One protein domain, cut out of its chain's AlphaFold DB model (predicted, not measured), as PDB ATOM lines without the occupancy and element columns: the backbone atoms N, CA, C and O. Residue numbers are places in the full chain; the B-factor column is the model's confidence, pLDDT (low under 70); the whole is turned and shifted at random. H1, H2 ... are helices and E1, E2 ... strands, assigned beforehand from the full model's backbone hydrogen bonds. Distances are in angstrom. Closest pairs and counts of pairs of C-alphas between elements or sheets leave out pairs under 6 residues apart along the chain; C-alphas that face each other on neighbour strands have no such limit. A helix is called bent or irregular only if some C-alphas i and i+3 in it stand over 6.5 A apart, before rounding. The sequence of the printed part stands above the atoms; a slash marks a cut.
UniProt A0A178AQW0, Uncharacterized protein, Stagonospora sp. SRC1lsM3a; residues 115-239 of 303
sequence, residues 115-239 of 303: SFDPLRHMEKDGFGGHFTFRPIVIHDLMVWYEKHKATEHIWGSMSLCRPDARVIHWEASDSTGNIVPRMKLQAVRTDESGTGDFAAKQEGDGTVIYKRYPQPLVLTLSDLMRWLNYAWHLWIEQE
ATOM      1  N   SER A 115      27.864  14.156  22.942       50.19
ATOM      2  CA  SER A 115      28.443  13.843  21.630       50.19
ATOM      3  C   SER A 115      28.064  12.440  21.172       50.19
ATOM      4  O   SER A 115      28.628  11.460  21.650       50.19
ATOM      5  N   PHE A 116      27.167  12.317  20.199       50.12
ATOM      6  CA  PHE A 116      26.804  11.004  19.667       50.12
ATOM      7  C   PHE A 116      27.792  10.570  18.571       50.12
ATOM      8  O   PHE A 116      27.920  11.241  17.549       50.12
ATOM      9  N   ASP A 117      28.465   9.429  18.745       51.28
ATOM     10  CA  ASP A 117      29.344   8.843  17.722       51.28
ATOM     11  C   ASP A 117      28.764   7.533  17.143       51.28
ATOM     12  O   ASP A 117      29.055   6.447  17.649       51.28
ATOM     13  N   PRO A 118      27.954   7.609  16.070       49.00
ATOM     14  CA  PRO A 118      27.412   6.451  15.380       49.00
ATOM     15  C   PRO A 118      28.444   5.683  14.553       49.00
ATOM     16  O   PRO A 118      28.157   4.551  14.160       49.00
ATOM     17  N   LEU A 119      29.613   6.262  14.233       46.59
ATOM     18  CA  LEU A 119      30.502   5.713  13.200       46.59
ATOM     19  C   LEU A 119      31.659   4.882  13.748       46.59
ATOM     20  O   LEU A 119      32.110   3.976  13.047       46.59
ATOM     21  N   ARG A 120      32.144   5.119  14.972       46.06
ATOM     22  CA  ARG A 120      33.367   4.427  15.427       46.06
ATOM     23  C   ARG A 120      33.226   2.919  15.667       46.06
ATOM     24  O   ARG A 120      34.250   2.236  15.700       46.06
ATOM     25  N   HIS A 121      32.011   2.369  15.777       46.62
ATOM     26  CA  HIS A 121      31.808   0.954  16.142       46.62
ATOM     27  C   HIS A 121      30.841   0.152  15.252       46.62
ATOM     28  O   HIS A 121      30.511  -0.989  15.587       46.62
ATOM     29  N   MET A 122      30.453   0.678  14.080       48.22
ATOM     30  CA  MET A 122      29.530  -0.013  13.159       48.22
ATOM     31  C   MET A 122      30.014  -1.395  12.681       48.22
ATOM     32  O   MET A 122      29.206  -2.195  12.217       48.22
ATOM     33  N   GLU A 123      31.306  -1.714  12.792       47.34
ATOM     34  CA  GLU A 123      31.869  -2.881  12.107       47.34
ATOM     35  C   GLU A 123      31.700  -4.227  12.835       47.34
ATOM     36  O   GLU A 123      31.943  -5.261  12.209       47.34
ATOM     37  N   LYS A 124      31.265  -4.277  14.111       48.34
ATOM     38  CA  LYS A 124      31.094  -5.572  14.820       48.34
ATOM     39  C   LYS A 124      29.848  -5.744  15.700       48.34
ATOM     40  O   LYS A 124      29.305  -6.845  15.696       48.34
ATOM     41  N   ASP A 125      29.346  -4.705  16.379       49.12
ATOM     42  CA  ASP A 125      28.393  -4.899  17.499       49.12
ATOM     43  C   ASP A 125      27.050  -4.135  17.388       49.12
ATOM     44  O   ASP A 125      26.160  -4.297  18.227       49.12
ATOM     45  N   GLY A 126      26.832  -3.381  16.305       56.28
ATOM     46  CA  GLY A 126      25.594  -2.634  16.032       56.28
ATOM     47  C   GLY A 126      25.726  -1.121  16.200       56.28
ATOM     48  O   GLY A 126      26.824  -0.600  16.354       56.28
ATOM     49  N   PHE A 127      24.599  -0.409  16.117       64.19
ATOM     50  CA  PHE A 127      24.566   1.049  16.239       64.19
ATOM     51  C   PHE A 127      24.800   1.482  17.688       64.19
ATOM     52  O   PHE A 127      24.321   0.819  18.610       64.19
ATOM     53  N   GLY A 128      25.502   2.587  17.907       64.19
ATOM     54  CA  GLY A 128      25.737   3.085  19.253       64.19
ATOM     55  C   GLY A 128      26.015   4.573  19.319       64.19
ATOM     56  O   GLY A 128      26.057   5.242  18.293       64.19
ATOM     57  N   GLY A 129      26.152   5.081  20.538       66.62
ATOM     58  CA  GLY A 129      26.434   6.488  20.793       66.62
ATOM     59  C   GLY A 129      27.164   6.693  22.108       66.62
ATOM     60  O   GLY A 129      27.249   5.780  22.931       66.62
ATOM     61  N   HIS A 130      27.683   7.898  22.298       66.38
ATOM     62  CA  HIS A 130      28.252   8.357  23.557       66.38
ATOM     63  C   HIS A 130      27.394   9.525  24.063       66.38
ATOM     64  O   HIS A 130      26.818  10.261  23.264       66.38
ATOM     65  N   PHE A 131      27.199   9.632  25.368       67.38
ATOM     66  CA  PHE A 131      26.459  10.720  25.985       67.38
ATOM     67  C   PHE A 131      27.170  11.153  27.257       67.38
ATOM     68  O   PHE A 131      27.570  10.327  28.068       67.38
ATOM     69  N   THR A 132      27.255  12.451  27.487       64.81
ATOM     70  CA  THR A 132      27.753  12.970  28.758       64.81
ATOM     71  C   THR A 132      26.547  13.451  29.541       64.81
ATOM     72  O   THR A 132      25.968  14.479  29.200       64.81
ATOM     73  N   PHE A 133      26.129  12.689  30.548       69.81
ATOM     74  CA  PHE A 133      24.998  13.065  31.384       69.81
ATOM     75  C   PHE A 133      25.508  13.695  32.662       69.81
ATOM     76  O   PHE A 133      26.187  13.058  33.470       69.81
ATOM     77  N   ARG A 134      25.119  14.947  32.884       73.25
ATOM     78  CA  ARG A 134      25.349  15.577  34.181       73.25
ATOM     79  C   ARG A 134      24.534  14.852  35.257       73.25
ATOM     80  O   ARG A 134      23.403  14.441  34.973       73.25
ATOM     81  N   PRO A 135      25.039  14.754  36.499       75.75
ATOM     82  CA  PRO A 135      24.320  14.106  37.597       75.75
ATOM     83  C   PRO A 135      22.903  14.650  37.804       75.75
ATOM     84  O   PRO A 135      21.976  13.876  38.032       75.75
ATOM     85  N   ILE A 136      22.702  15.957  37.609       79.75
ATOM     86  CA  ILE A 136      21.374  16.581  37.680       79.75
ATOM     87  C   ILE A 136      20.392  16.014  36.645       79.75
ATOM     88  O   ILE A 136      19.220  15.806  36.947       79.75
ATOM     89  N   VAL A 137      20.860  15.687  35.435       75.81
ATOM     90  CA  VAL A 137      19.999  15.099  34.403       75.81
ATOM     91  C   VAL A 137      19.678  13.642  34.725       75.81
ATOM     92  O   VAL A 137      18.540  13.211  34.535       75.81
ATOM     93  N   ILE A 138      20.647  12.893  35.264       78.12
ATOM     94  CA  ILE A 138      20.430  11.524  35.763       78.12
ATOM     95  C   ILE A 138      19.326  11.536  36.828       78.12
ATOM     96  O   ILE A 138      18.346  10.794  36.710       78.12
ATOM     97  N   HIS A 139      19.451  12.425  37.816       81.88
ATOM     98  CA  HIS A 139      18.470  12.606  38.881       81.88
ATOM     99  C   HIS A 139      17.084  12.980  38.334       81.88
ATOM    100  O   HIS A 139      16.090  12.314  38.634       81.88
ATOM    101  N   ASP A 140      17.000  13.988  37.463       81.62
ATOM    102  CA  ASP A 140      15.734  14.457  36.894       81.62
ATOM    103  C   ASP A 140      15.021  13.394  36.053       81.62
ATOM    104  O   ASP A 140      13.785  13.301  36.074       81.62
ATOM    105  N   LEU A 141      15.778  12.576  35.314       78.50
ATOM    106  CA  LEU A 141      15.240  11.445  34.562       78.50
ATOM    107  C   LEU A 141      14.693  10.365  35.499       78.50
ATOM    108  O   LEU A 141      13.611   9.839  35.236       78.50
ATOM    109  N   MET A 142      15.377  10.075  36.610       81.00
ATOM    110  CA  MET A 142      14.896   9.128  37.621       81.00
ATOM    111  C   MET A 142      13.627   9.617  38.324       81.00
ATOM    112  O   MET A 142      12.651   8.871  38.424       81.00
ATOM    113  N   VAL A 143      13.599  10.878  38.763       83.31
ATOM    114  CA  VAL A 143      12.414  11.489  39.387       83.31
ATOM    115  C   VAL A 143      11.238  11.483  38.413       83.31
ATOM    116  O   VAL A 143      10.107  11.137  38.777       83.31
ATOM    117  N   TRP A 144      11.492  11.834  37.149       83.44
ATOM    118  CA  TRP A 144      10.479  11.766  36.105       83.44
ATOM    119  C   TRP A 144       9.972  10.333  35.919       83.44
ATOM    120  O   TRP A 144       8.759  10.124  35.867       83.44
ATOM    121  N   TYR A 145      10.872   9.354  35.860       81.25
ATOM    122  CA  TYR A 145      10.521   7.952  35.668       81.25
ATOM    123  C   TYR A 145       9.626   7.435  36.784       81.25
ATOM    124  O   TYR A 145       8.566   6.883  36.499       81.25
ATOM    125  N   GLU A 146       9.992   7.662  38.045       83.00
ATOM    126  CA  GLU A 146       9.209   7.171  39.179       83.00
ATOM    127  C   GLU A 146       7.795   7.767  39.175       83.00
ATOM    128  O   GLU A 146       6.807   7.054  39.362       83.00
ATOM    129  N   LYS A 147       7.668   9.054  38.824       84.00
ATOM    130  CA  LYS A 147       6.366   9.719  38.669       84.00
ATOM    131  C   LYS A 147       5.507   9.121  37.549       84.00
ATOM    132  O   LYS A 147       4.279   9.139  37.649       84.00
ATOM    133  N   HIS A 148       6.121   8.605  36.484       80.25
ATOM    134  CA  HIS A 148       5.416   8.115  35.293       80.25
ATOM    135  C   HIS A 148       5.434   6.593  35.140       80.25
ATOM    136  O   HIS A 148       4.836   6.078  34.195       80.25
ATOM    137  N   LYS A 149       6.030   5.851  36.075       79.81
ATOM    138  CA  LYS A 149       6.194   4.389  36.053       79.81
ATOM    139  C   LYS A 149       4.907   3.611  35.774       79.81
ATOM    140  O   LYS A 149       4.934   2.585  35.103       79.81
ATOM    141  N   ALA A 150       3.750   4.123  36.200       79.06
ATOM    142  CA  ALA A 150       2.446   3.526  35.883       79.06
ATOM    143  C   ALA A 150       2.177   3.402  34.365       79.06
ATOM    144  O   ALA A 150       1.407   2.548  33.924       79.06
ATOM    145  N   THR A 151       2.832   4.237  33.561       77.31
ATOM    146  CA  THR A 151       2.732   4.275  32.097       77.31
ATOM    147  C   THR A 151       3.910   3.602  31.389       77.31
ATOM    148  O   THR A 151       3.956   3.627  30.164       77.31
ATOM    149  N   GLU A 152       4.820   2.936  32.114       77.44
ATOM    150  CA  GLU A 152       5.996   2.255  31.539       77.44
ATOM    151  C   GLU A 152       5.609   1.245  30.450       77.44
ATOM    152  O   GLU A 152       6.292   1.118  29.445       77.44
ATOM    153  N   HIS A 153       4.463   0.578  30.572       76.56
ATOM    154  CA  HIS A 153       3.964  -0.338  29.538       76.56
ATOM    155  C   HIS A 153       3.711   0.328  28.167       76.56
ATOM    156  O   HIS A 153       3.584  -0.379  27.171       76.56
ATOM    157  N   ILE A 154       3.611   1.661  28.114       75.06
ATOM    158  CA  ILE A 154       3.372   2.443  26.894       75.06
ATOM    159  C   ILE A 154       4.696   2.809  26.217       75.06
ATOM    160  O   ILE A 154       4.818   2.687  25.001       75.06
ATOM    161  N   TRP A 155       5.684   3.262  26.992       75.69
ATOM    162  CA  TRP A 155       6.927   3.842  26.462       75.69
ATOM    163  C   TRP A 155       8.188   3.036  26.780       75.69
ATOM    164  O   TRP A 155       9.221   3.229  26.150       75.69
ATOM    165  N   GLY A 156       8.130   2.104  27.726       72.88
ATOM    166  CA  GLY A 156       9.281   1.356  28.229       72.88
ATOM    167  C   GLY A 156       9.982   0.526  27.162       72.88
ATOM    168  O   GLY A 156      11.204   0.429  27.170       72.88
ATOM    169  N   SER A 157       9.232  -0.005  26.191       77.62
ATOM    170  CA  SER A 157       9.770  -0.763  25.054       77.62
ATOM    171  C   SER A 157      10.226   0.104  23.877       77.62
ATOM    172  O   SER A 157      10.650  -0.442  22.860       77.62
ATOM    173  N   MET A 158      10.092   1.432  23.962       76.88
ATOM    174  CA  MET A 158      10.516   2.328  22.890       76.88
ATOM    175  C   MET A 158      12.038   2.385  22.820       76.88
ATOM    176  O   MET A 158      12.717   2.418  23.846       76.88
ATOM    177  N   SER A 159      12.556   2.398  21.595       73.62
ATOM    178  CA  SER A 159      13.988   2.487  21.313       73.62
ATOM    179  C   SER A 159      14.573   3.801  21.831       73.62
ATOM    180  O   SER A 159      13.949   4.856  21.704       73.62
ATOM    181  N   LEU A 160      15.769   3.735  22.417       72.06
ATOM    182  CA  LEU A 160      16.459   4.905  22.971       72.06
ATOM    183  C   LEU A 160      16.984   5.861  21.910       72.06
ATOM    184  O   LEU A 160      17.045   7.066  22.148       72.06
ATOM    185  N   CYS A 161      17.402   5.324  20.769       70.88
ATOM    186  CA  CYS A 161      17.923   6.108  19.668       70.88
ATOM    187  C   CYS A 161      17.577   5.438  18.335       70.88
ATOM    188  O   CYS A 161      17.396   4.222  18.288       70.88
ATOM    189  N   ARG A 162      17.489   6.231  17.267       62.81
ATOM    190  CA  ARG A 162      17.317   5.800  15.886       62.81
ATOM    191  C   ARG A 162      18.576   6.096  15.059       62.81
ATOM    192  O   ARG A 162      19.011   7.245  15.048       62.81
ATOM    193  N   PRO A 163      19.060   5.121  14.274       64.50
ATOM    194  CA  PRO A 163      18.622   3.727  14.246       64.50
ATOM    195  C   PRO A 163      18.851   3.028  15.587       64.50
ATOM    196  O   PRO A 163      19.543   3.541  16.456       64.50
ATOM    197  N   ASP A 164      18.193   1.887  15.766       70.81
ATOM    198  CA  ASP A 164      18.093   1.221  17.060       70.81
ATOM    199  C   ASP A 164      19.459   0.972  17.721       70.81
ATOM    200  O   ASP A 164      20.207   0.063  17.335       70.81
ATOM    201  N   ALA A 165      19.771   1.779  18.739       70.38
ATOM    202  CA  ALA A 165      21.035   1.689  19.456       70.38
ATOM    203  C   ALA A 165      21.143   0.369  20.223       70.38
ATOM    204  O   ALA A 165      20.226  -0.060  20.922       70.38
ATOM    205  N   ARG A 166      22.305  -0.265  20.109       74.56
ATOM    206  CA  ARG A 166      22.687  -1.493  20.810       74.56
ATOM    207  C   ARG A 166      23.723  -1.246  21.883       74.56
ATOM    208  O   ARG A 166      23.779  -2.010  22.835       74.56
ATOM    209  N   VAL A 167      24.533  -0.208  21.735       75.44
ATOM    210  CA  VAL A 167      25.555   0.164  22.710       75.44
ATOM    211  C   VAL A 167      25.446   1.651  22.965       75.44
ATOM    212  O   VAL A 167      25.413   2.434  22.023       75.44
ATOM    213  N   ILE A 168      25.400   2.059  24.223       74.00
ATOM    214  CA  ILE A 168      25.509   3.464  24.575       74.00
ATOM    215  C   ILE A 168      26.549   3.610  25.675       74.00
ATOM    216  O   ILE A 168      26.496   2.915  26.687       74.00
ATOM    217  N   HIS A 169      27.505   4.500  25.456       71.69
ATOM    218  CA  HIS A 169      28.492   4.912  26.440       71.69
ATOM    219  C   HIS A 169      28.037   6.207  27.081       71.69
ATOM    220  O   HIS A 169      27.507   7.079  26.404       71.69
ATOM    221  N   TRP A 170      28.173   6.284  28.390       73.38
ATOM    222  CA  TRP A 170      27.800   7.431  29.180       73.38
ATOM    223  C   TRP A 170      29.031   7.875  29.967       73.38
ATOM    224  O   TRP A 170      29.898   7.056  30.275       73.38
ATOM    225  N   GLU A 171      29.111   9.157  30.278       70.88
ATOM    226  CA  GLU A 171      30.081   9.727  31.210       70.88
ATOM    227  C   GLU A 171      29.347  10.705  32.124       70.88
ATOM    228  O   GLU A 171      28.459  11.432  31.677       70.88
ATOM    229  N   ALA A 172      29.710  10.710  33.403       75.00
ATOM    230  CA  ALA A 172      29.285  11.719  34.363       75.00
ATOM    231  C   ALA A 172      30.499  12.126  35.190       75.00
ATOM    232  O   ALA A 172      31.326  11.273  35.514       75.00
ATOM    233  N   SER A 173      30.592  13.401  35.543       77.44
ATOM    234  CA  SER A 173      31.618  13.893  36.457       77.44
ATOM    235  C   SER A 173      31.126  13.828  37.904       77.44
ATOM    236  O   SER A 173      29.934  13.987  38.170       77.44
ATOM    237  N   ASP A 174      32.039  13.589  38.837       81.38
ATOM    238  CA  ASP A 174      31.828  13.854  40.260       81.38
ATOM    239  C   ASP A 174      32.013  15.351  40.576       81.38
ATOM    240  O   ASP A 174      32.396  16.151  39.712       81.38
ATOM    241  N   SER A 175      31.750  15.749  41.820       79.81
ATOM    242  CA  SER A 175      31.813  17.132  42.298       79.81
ATOM    243  C   SER A 175      33.220  17.737  42.230       79.81
ATOM    244  O   SER A 175      33.400  18.929  42.481       79.81
ATOM    245  N   THR A 176      34.240  16.922  41.952       77.06
ATOM    246  CA  THR A 176      35.640  17.340  41.818       77.06
ATOM    247  C   THR A 176      36.100  17.403  40.360       77.06
ATOM    248  O   THR A 176      37.222  17.835  40.091       77.06
ATOM    249  N   GLY A 177      35.230  17.017  39.421       75.62
ATOM    250  CA  GLY A 177      35.502  16.992  37.988       75.62
ATOM    251  C   GLY A 177      36.139  15.692  37.492       75.62
ATOM    252  O   GLY A 177      36.573  15.644  36.341       75.62
ATOM    253  N   ASN A 178      36.212  14.636  38.313       78.00
ATOM    254  CA  ASN A 178      36.663  13.331  37.832       78.00
ATOM    255  C   ASN A 178      35.511  12.595  37.150       78.00
ATOM    256  O   ASN A 178      34.382  12.598  37.632       78.00
ATOM    257  N   ILE A 179      35.809  11.896  36.056       76.31
ATOM    258  CA  ILE A 179      34.820  11.060  35.372       76.31
ATOM    259  C   ILE A 179      34.543   9.822  36.225       76.31
ATOM    260  O   ILE A 179      35.454   9.045  36.527       76.31
ATOM    261  N   VAL A 180      33.272   9.603  36.550       73.12
ATOM    262  CA  VAL A 180      32.798   8.392  37.209       73.12
ATOM    263  C   VAL A 180      32.992   7.206  36.260       73.12
ATOM    264  O   VAL A 180      32.393   7.156  35.180       73.12
ATOM    265  N   PRO A 181      33.833   6.226  36.625       61.59
ATOM    266  CA  PRO A 181      34.101   5.094  35.758       61.59
ATOM    267  C   PRO A 181      32.863   4.187  35.671       61.59
ATOM    268  O   PRO A 181      32.198   3.947  36.675       61.59
ATOM    269  N   ARG A 182      32.654   3.566  34.496       64.75
ATOM    270  CA  ARG A 182      31.720   2.437  34.232       64.75
ATOM    271  C   ARG A 182      30.285   2.795  33.857       64.75
ATOM    272  O   ARG A 182      29.315   2.333  34.456       64.75
ATOM    273  N   MET A 183      30.149   3.532  32.769       68.75
ATOM    274  CA  MET A 183      28.862   4.033  32.322       68.75
ATOM    275  C   MET A 183      28.479   3.514  30.923       68.75
ATOM    276  O   MET A 183      27.932   4.218  30.093       68.75
ATOM    277  N   LYS A 184      28.749   2.237  30.625       76.56
ATOM    278  CA  LYS A 184      28.339   1.603  29.359       76.56
ATOM    279  C   LYS A 184      27.057   0.788  29.532       76.56
ATOM    280  O   LYS A 184      26.949   0.011  30.478       76.56
ATOM    281  N   LEU A 185      26.127   0.908  28.589       77.38
ATOM    282  CA  LEU A 185      24.929   0.083  28.457       77.38
ATOM    283  C   LEU A 185      24.966  -0.661  27.117       77.38
ATOM    284  O   LEU A 185      25.065  -0.033  26.066       77.38
ATOM    285  N   GLN A 186      24.882  -1.992  27.128       81.12
ATOM    286  CA  GLN A 186      24.975  -2.802  25.905       81.12
ATOM    287  C   GLN A 186      23.881  -3.867  25.823       81.12
ATOM    288  O   GLN A 186      23.749  -4.691  26.718       81.12
ATOM    289  N   ALA A 187      23.139  -3.900  24.718       78.31
ATOM    290  CA  ALA A 187      22.225  -4.976  24.366       78.31
ATOM    291  C   ALA A 187      22.982  -6.101  23.647       78.31
ATOM    292  O   ALA A 187      23.517  -5.913  22.554       78.31
ATOM    293  N   VAL A 188      22.960  -7.299  24.222       77.31
ATOM    294  CA  VAL A 188      23.515  -8.521  23.615       77.31
ATOM    295  C   VAL A 188      22.468  -9.611  23.573       77.31
ATOM    296  O   VAL A 188      21.570  -9.686  24.410       77.31
ATOM    297  N   ARG A 189      22.563 -10.467  22.560       77.75
ATOM    298  CA  ARG A 189      21.666 -11.606  22.424       77.75
ATOM    299  C   ARG A 189      22.144 -12.715  23.351       77.75
ATOM    300  O   ARG A 189      23.312 -13.077  23.300       77.75
ATOM    301  N   THR A 190      21.242 -13.265  24.154       69.75
ATOM    302  CA  THR A 190      21.525 -14.523  24.856       69.75
ATOM    303  C   THR A 190      21.215 -15.706  23.939       69.75
ATOM    304  O   THR A 190      20.185 -15.730  23.258       69.75
ATOM    305  N   ASP A 191      22.148 -16.646  23.880       59.78
ATOM    306  CA  ASP A 191      22.100 -17.912  23.148       59.78
ATOM    307  C   ASP A 191      21.475 -19.051  23.972       59.78
ATOM    308  O   ASP A 191      21.051 -20.064  23.412       59.78
ATOM    309  N   GLU A 192      21.341 -18.878  25.287       52.78
ATOM    310  CA  GLU A 192      20.839 -19.915  26.179       52.78
ATOM    311  C   GLU A 192      19.310 -19.877  26.335       52.78
ATOM    312  O   GLU A 192      18.695 -18.874  26.700       52.78
ATOM    313  N   SER A 193      18.686 -21.042  26.147       44.62
ATOM    314  CA  SER A 193      17.271 -21.351  26.427       44.62
ATOM    315  C   SER A 193      16.903 -21.312  27.926       44.62
ATOM    316  O   SER A 193      15.897 -21.883  28.349       44.62
ATOM    317  N   GLY A 194      17.714 -20.645  28.749       43.62
ATOM    318  CA  GLY A 194      17.600 -20.636  30.201       43.62
ATOM    319  C   GLY A 194      16.460 -19.752  30.695       43.62
ATOM    320  O   GLY A 194      16.277 -18.623  30.261       43.62
ATOM    321  N   THR A 195      15.708 -20.231  31.676       39.75
ATOM    322  CA  THR A 195      14.631 -19.535  32.401       39.75
ATOM    323  C   THR A 195      15.129 -18.471  33.400       39.75
ATOM    324  O   THR A 195      14.463 -18.218  34.394       39.75
ATOM    325  N   GLY A 196      16.294 -17.848  33.179       41.75
ATOM    326  CA  GLY A 196      16.824 -16.790  34.055       41.75
ATOM    327  C   GLY A 196      16.326 -15.395  33.676       41.75
ATOM    328  O   GLY A 196      16.734 -14.876  32.637       41.75
ATOM    329  N   ASP A 197      15.430 -14.827  34.483       43.72
ATOM    330  CA  ASP A 197      14.887 -13.467  34.368       43.72
ATOM    331  C   ASP A 197      15.859 -12.449  33.758       43.72
ATOM    332  O   ASP A 197      17.046 -12.480  34.056       43.72
ATOM    333  N   PHE A 198      15.324 -11.558  32.916       51.53
ATOM    334  CA  PHE A 198      15.908 -10.319  32.376       51.53
ATOM    335  C   PHE A 198      17.077  -9.740  33.202       51.53
ATOM    336  O   PHE A 198      16.901  -8.776  33.946       51.53
ATOM    337  N   ALA A 199      18.270 -10.319  33.084       60.00
ATOM    338  CA  ALA A 199      19.383  -9.961  33.947       60.00
ATOM    339  C   ALA A 199      20.166  -8.836  33.280       60.00
ATOM    340  O   ALA A 199      20.723  -9.024  32.205       60.00
ATOM    341  N   ALA A 200      20.219  -7.665  33.904       63.41
ATOM    342  CA  ALA A 200      21.352  -6.778  33.691       63.41
ATOM    343  C   ALA A 200      22.533  -7.402  34.446       63.41
ATOM    344  O   ALA A 200      22.394  -7.707  35.633       63.41
ATOM    345  N   LYS A 201      23.666  -7.644  33.784       67.25
ATOM    346  CA  LYS A 201      24.898  -8.047  34.476       67.25
ATOM    347  C   LYS A 201      25.948  -6.967  34.337       67.25
ATOM    348  O   LYS A 201      26.056  -6.327  33.299       67.25
ATOM    349  N   GLN A 202      26.733  -6.806  35.391       65.81
ATOM    350  CA  GLN A 202      27.983  -6.070  35.308       65.81
ATOM    351  C   GLN A 202      29.013  -6.959  34.611       65.81
ATOM    352  O   GLN A 202      29.275  -8.071  35.073       65.81
ATOM    353  N   GLU A 203      29.591  -6.480  33.515       65.50
ATOM    354  CA  GLU A 203      30.710  -7.130  32.837       65.50
ATOM    355  C   GLU A 203      31.784  -6.088  32.526       65.50
ATOM    356  O   GLU A 203      31.540  -5.124  31.804       65.50
ATOM    357  N   GLY A 204      32.989  -6.290  33.065       68.31
ATOM    358  CA  GLY A 204      34.137  -5.426  32.787       68.31
ATOM    359  C   GLY A 204      33.889  -3.953  33.131       68.31
ATOM    360  O   GLY A 204      33.824  -3.587  34.304       68.31
ATOM    361  N   ASP A 205      33.809  -3.118  32.095       60.88
ATOM    362  CA  ASP A 205      33.658  -1.661  32.142       60.88
ATOM    363  C   ASP A 205      32.198  -1.176  32.011       60.88
ATOM    364  O   ASP A 205      31.962   0.029  31.907       60.88
ATOM    365  N   GLY A 206      31.210  -2.079  32.022       69.19
ATOM    366  CA  GLY A 206      29.826  -1.714  31.733       69.19
ATOM    367  C   GLY A 206      28.740  -2.628  32.285       69.19
ATOM    368  O   GLY A 206      28.974  -3.698  32.844       69.19
ATOM    369  N   THR A 207      27.506  -2.182  32.068       72.00
ATOM    370  CA  THR A 207      26.283  -2.949  32.282       72.00
ATOM    371  C   THR A 207      25.807  -3.547  30.962       72.00
ATOM    372  O   THR A 207      25.573  -2.858  29.967       72.00
ATOM    373  N   VAL A 208      25.611  -4.854  30.974       75.00
ATOM    374  CA  VAL A 208      25.191  -5.647  29.830       75.00
ATOM    375  C   VAL A 208      23.749  -6.101  30.040       75.00
ATOM    376  O   VAL A 208      23.411  -6.728  31.043       75.00
ATOM    377  N   ILE A 209      22.888  -5.771  29.081       76.44
ATOM    378  CA  ILE A 209      21.483  -6.156  29.018       76.44
ATOM    379  C   ILE A 209      21.340  -7.319  28.044       76.44
ATOM    380  O   ILE A 209      21.462  -7.159  26.826       76.44
ATOM    381  N   TYR A 210      21.012  -8.498  28.565       74.81
ATOM    382  CA  TYR A 210      20.751  -9.652  27.713       74.81
ATOM    383  C   TYR A 210      19.316  -9.624  27.189       74.81
ATOM    384  O   TYR A 210      18.345  -9.652  27.949       74.81
ATOM    385  N   LYS A 211      19.181  -9.606  25.863       74.44
ATOM    386  CA  LYS A 211      17.914  -9.697  25.138       74.44
ATOM    387  C   LYS A 211      17.701 -11.125  24.647       74.44
ATOM    388  O   LYS A 211      18.587 -11.726  24.032       74.44
ATOM    389  N   ARG A 212      16.511 -11.670  24.896       70.31
ATOM    390  CA  ARG A 212      16.117 -13.015  24.442       70.31
ATOM    391  C   ARG A 212      15.422 -12.947  23.101       70.31
ATOM    392  O   ARG A 212      14.624 -12.047  22.882       70.31
ATOM    393  N   TYR A 213      15.607 -13.941  22.240       64.31
ATOM    394  CA  TYR A 213      14.736 -14.085  21.072       64.31
ATOM    395  C   TYR A 213      13.269 -14.300  21.519       64.31
ATOM    396  O   TYR A 213      13.048 -15.062  22.462       64.31
ATOM    397  N   PRO A 214      12.260 -13.662  20.893       66.25
ATOM    398  CA  PRO A 214      12.303 -12.834  19.680       66.25
ATOM    399  C   PRO A 214      12.436 -11.320  19.930       66.25
ATOM    400  O   PRO A 214      12.110 -10.533  19.045       66.25
ATOM    401  N   GLN A 215      12.871 -10.884  21.115       71.38
ATOM    402  CA  GLN A 215      12.987  -9.460  21.431       71.38
ATOM    403  C   GLN A 215      13.959  -8.754  20.472       71.38
ATOM    404  O   GLN A 215      14.998  -9.325  20.109       71.38
ATOM    405  N   PRO A 216      13.650  -7.503  20.089       72.88
ATOM    406  CA  PRO A 216      14.573  -6.676  19.330       72.88
ATOM    407  C   PRO A 216      15.899  -6.526  20.084       72.88
ATOM    408  O   PRO A 216      15.924  -6.326  21.300       72.88
ATOM    409  N   LEU A 217      17.015  -6.629  19.357       77.50
ATOM    410  CA  LEU A 217      18.348  -6.397  19.914       77.50
ATOM    411  C   LEU A 217      18.628  -4.892  19.912       77.50
ATOM    412  O   LEU A 217      19.400  -4.407  19.089       77.50
ATOM    413  N   VAL A 218      17.902  -4.182  20.769       79.69
ATOM    414  CA  VAL A 218      17.869  -2.719  20.852       79.69
ATOM    415  C   VAL A 218      17.784  -2.320  22.319       79.69
ATOM    416  O   VAL A 218      17.206  -3.050  23.133       79.69
ATOM    417  N   LEU A 219      18.358  -1.177  22.662       80.69
ATOM    418  CA  LEU A 219      18.211  -0.573  23.975       80.69
ATOM    419  C   LEU A 219      16.919   0.234  24.026       80.69
ATOM    420  O   LEU A 219      16.595   0.992  23.111       80.69
ATOM    421  N   THR A 220      16.186   0.052  25.114       83.12
ATOM    422  CA  THR A 220      14.871   0.647  25.333       83.12
ATOM    423  C   THR A 220      14.880   1.596  26.522       83.12
ATOM    424  O   THR A 220      15.800   1.572  27.344       83.12
ATOM    425  N   LEU A 221      13.838   2.417  26.647       80.62
ATOM    426  CA  LEU A 221      13.705   3.336  27.772       80.62
ATOM    427  C   LEU A 221      13.699   2.619  29.130       80.62
ATOM    428  O   LEU A 221      14.331   3.095  30.068       80.62
ATOM    429  N   SER A 222      13.084   1.440  29.240       81.38
ATOM    430  CA  SER A 222      13.152   0.640  30.470       81.38
ATOM    431  C   SER A 222      14.572   0.160  30.791       81.38
ATOM    432  O   SER A 222      14.945   0.098  31.962       81.38
ATOM    433  N   ASP A 223      15.382  -0.177  29.780       83.25
ATOM    434  CA  ASP A 223      16.779  -0.578  30.010       83.25
ATOM    435  C   ASP A 223      17.597   0.598  30.535       83.25
ATOM    436  O   ASP A 223      18.364   0.446  31.487       83.25
ATOM    437  N   LEU A 224      17.378   1.773  29.944       80.50
ATOM    438  CA  LEU A 224      17.995   3.005  30.396       80.50
ATOM    439  C   LEU A 224      17.629   3.312  31.847       80.50
ATOM    440  O   LEU A 224      18.499   3.594  32.654       80.50
ATOM    441  N   MET A 225      16.355   3.238  32.203       82.31
ATOM    442  CA  MET A 225      15.902   3.666  33.529       82.31
ATOM    443  C   MET A 225      16.401   2.738  34.639       82.31
ATOM    444  O   MET A 225      16.759   3.193  35.723       82.31
ATOM    445  N   ARG A 226      16.534   1.440  34.340       79.06
ATOM    446  CA  ARG A 226      17.226   0.491  35.226       79.06
ATOM    447  C   ARG A 226      18.699   0.845  35.397       79.06
ATOM    448  O   ARG A 226      19.220   0.757  36.505       79.06
ATOM    449  N   TRP A 227      19.357   1.228  34.308       80.50
ATOM    450  CA  TRP A 227      20.755   1.634  34.334       80.50
ATOM    451  C   TRP A 227      20.959   2.966  35.070       80.50
ATOM    452  O   TRP A 227      21.860   3.046  35.894       80.50
ATOM    453  N   LEU A 228      20.091   3.964  34.872       79.06
ATOM    454  CA  LEU A 228      20.152   5.270  35.539       79.06
ATOM    455  C   LEU A 228      20.108   5.131  37.056       79.06
ATOM    456  O   LEU A 228      20.902   5.754  37.748       79.06
ATOM    457  N   ASN A 229      19.240   4.257  37.570       80.94
ATOM    458  CA  ASN A 229      19.182   3.986  39.002       80.94
ATOM    459  C   ASN A 229      20.510   3.437  39.549       80.94
ATOM    460  O   ASN A 229      20.953   3.823  40.626       80.94
ATOM    461  N   TYR A 230      21.159   2.548  38.796       79.50
ATOM    462  CA  TYR A 230      22.479   2.035  39.155       79.50
ATOM    463  C   TYR A 230      23.566   3.116  39.047       79.50
ATOM    464  O   TYR A 230      24.367   3.267  39.965       79.50
ATOM    465  N   ALA A 231      23.566   3.891  37.961       78.62
ATOM    466  CA  ALA A 231      24.511   4.979  37.729       78.62
ATOM    467  C   ALA A 231      24.426   6.058  38.819       78.62
ATOM    468  O   ALA A 231      25.454   6.534  39.287       78.62
ATOM    469  N   TRP A 232      23.216   6.385  39.276       84.50
ATOM    470  CA  TRP A 232      22.995   7.301  40.391       84.50
ATOM    471  C   TRP A 232      23.612   6.787  41.691       84.50
ATOM    472  O   TRP A 232      24.321   7.523  42.365       84.50
ATOM    473  N   HIS A 233      23.404   5.512  42.034       85.25
ATOM    474  CA  HIS A 233      24.020   4.934  43.232       85.25
ATOM    475  C   HIS A 233      25.546   4.914  43.147       85.25
ATOM    476  O   HIS A 233      26.201   5.246  44.129       85.25
ATOM    477  N   LEU A 234      26.109   4.595  41.979       82.94
ATOM    478  CA  LEU A 234      27.554   4.680  41.768       82.94
ATOM    479  C   LEU A 234      28.085   6.103  41.935       82.94
ATOM    480  O   LEU A 234      29.138   6.286  42.537       82.94
ATOM    481  N   TRP A 235      27.375   7.098  41.404       86.56
ATOM    482  CA  TRP A 235      27.758   8.496  41.558       86.56
ATOM    483  C   TRP A 235      27.745   8.899  43.038       86.56
ATOM    484  O   TRP A 235      28.755   9.368  43.546       86.56
ATOM    485  N   ILE A 236      26.674   8.583  43.773       88.00
ATOM    486  CA  ILE A 236      26.595   8.812  45.224       88.00
ATOM    487  C   ILE A 236      27.728   8.092  45.984       88.00
ATOM    488  O   ILE A 236      28.324   8.655  46.896       88.00
ATOM    489  N   GLU A 237      28.059   6.845  45.635       87.38
ATOM    490  CA  GLU A 237      29.185   6.120  46.246       87.38
ATOM    491  C   GLU A 237      30.543   6.773  45.960       87.38
ATOM    492  O   GLU A 237      31.393   6.818  46.853       87.38
ATOM    493  N   GLN A 238      30.743   7.294  44.748       87.38
ATOM    494  CA  GLN A 238      31.937   8.054  44.390       87.38
ATOM    495  C   GLN A 238      32.034   9.338  45.223       87.38
ATOM    496  O   GLN A 238      33.091   9.605  45.791       87.38
ATOM    497  N   GLU A 239      30.932  10.077  45.366       88.50
ATOM    498  CA  GLU A 239      30.851  11.295  46.182       88.50
ATOM    499  C   GLU A 239      31.143  11.029  47.664       88.50
ATOM    500  O   GLU A 239      31.875  11.793  48.296       88.50
TER     501      GLU A 239
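This is residues 115 to 239 of the 303 residues of an uncharacterized protein of Stagonospora sp. SRC1lsM3a (UniProt A0A178AQW0). A strongly twisted sheet of five strands has helix H2 packed over one face, and the kinked helix H1 arches over H2 on its side away from the sheet. The long loop of the E2 and E3 hairpin, around Thr 176, and the loop between E3 and E4, around Ser 193, make the two far ends of the model. The printed part has 125 residues, with two named helices and five named strands in the order E1 H1 E2 E3 E4 E5 H2. The sheet is mixed, in the order E1 E2 E3 E5 E4, and the class is mixed, helices and strands. The whole is compact, with a radius of gyration of the C-alphas of 14.6 A and spans of 44 by 37 by 26 A.

In the sheet, E1 is residues 127 to 132, 17.6 A long, beginning at C-alpha 127 (24.566, 1.049, 16.239). E2 is residues 165 to 171, 16.9 A, E3 residues 184 to 189, 16.3 A, E5 residues 206 to 211, 15.8 A, and E4 residues 200 to 203, 9.4 A. H2, residues 221 to 239, spans 26.4 A and ends at C-alpha 239 (30.851, 11.295, 46.182). H1, residues 135 to 155, spans 23.1 A; it has a kink of 94 degrees near residue 149 and is irregular, with C-alphas 147 and 150 7.8 A apart.

E1 and E4 are the edge strands. E1 and E2 are parallel, with N 131 and O 169 at 2.8 A. E2 and E3 form an antiparallel hairpin, with N 187 and O 166 at 2.7 A. E3 and E5 are parallel, with N 209 and O 186 at 2.7 A. E4 and E5 form an antiparallel hairpin, with N 208 and O 201 at 2.8 A. E1, H1 and E2 make a strand-helix-strand unit, two parallel neighbour strands with a helix between them in the chain, and its crossover is right-handed. The sheet and H2 make two layers, a helix on one face of a sheet, with H2 at a height over the sheet of 6.5 A. H2 lies over E5 and runs along the strands, at 21 degrees to E5 on the local plane; it is only just not over E3, on which 2 of its C-alphas fall. The closest C-alphas of E5 and H2 are those of Ile 209 and Asp 223, 7.4 A apart. H1 is not on the sheet. H1 and H2 touch, the closest C-alphas being those of Ile 138 and Leu 228 at 6.3 A, with a shallow tilt of 27 degrees, opposite ways. In H2 every O i to N i+4 pair is within hydrogen-bond range, in H1 11 of 17.

The C-alphas of Thr 176 and Ser 193, the two farthest apart, are 45.5 A from each other. The printed part has no cut, and the link E2 to E3, 12 residues, is long. The mean pLDDT of the printed part is 71.1; 43 residues are under 70, among them residues 115 to 133 and 190 to 206.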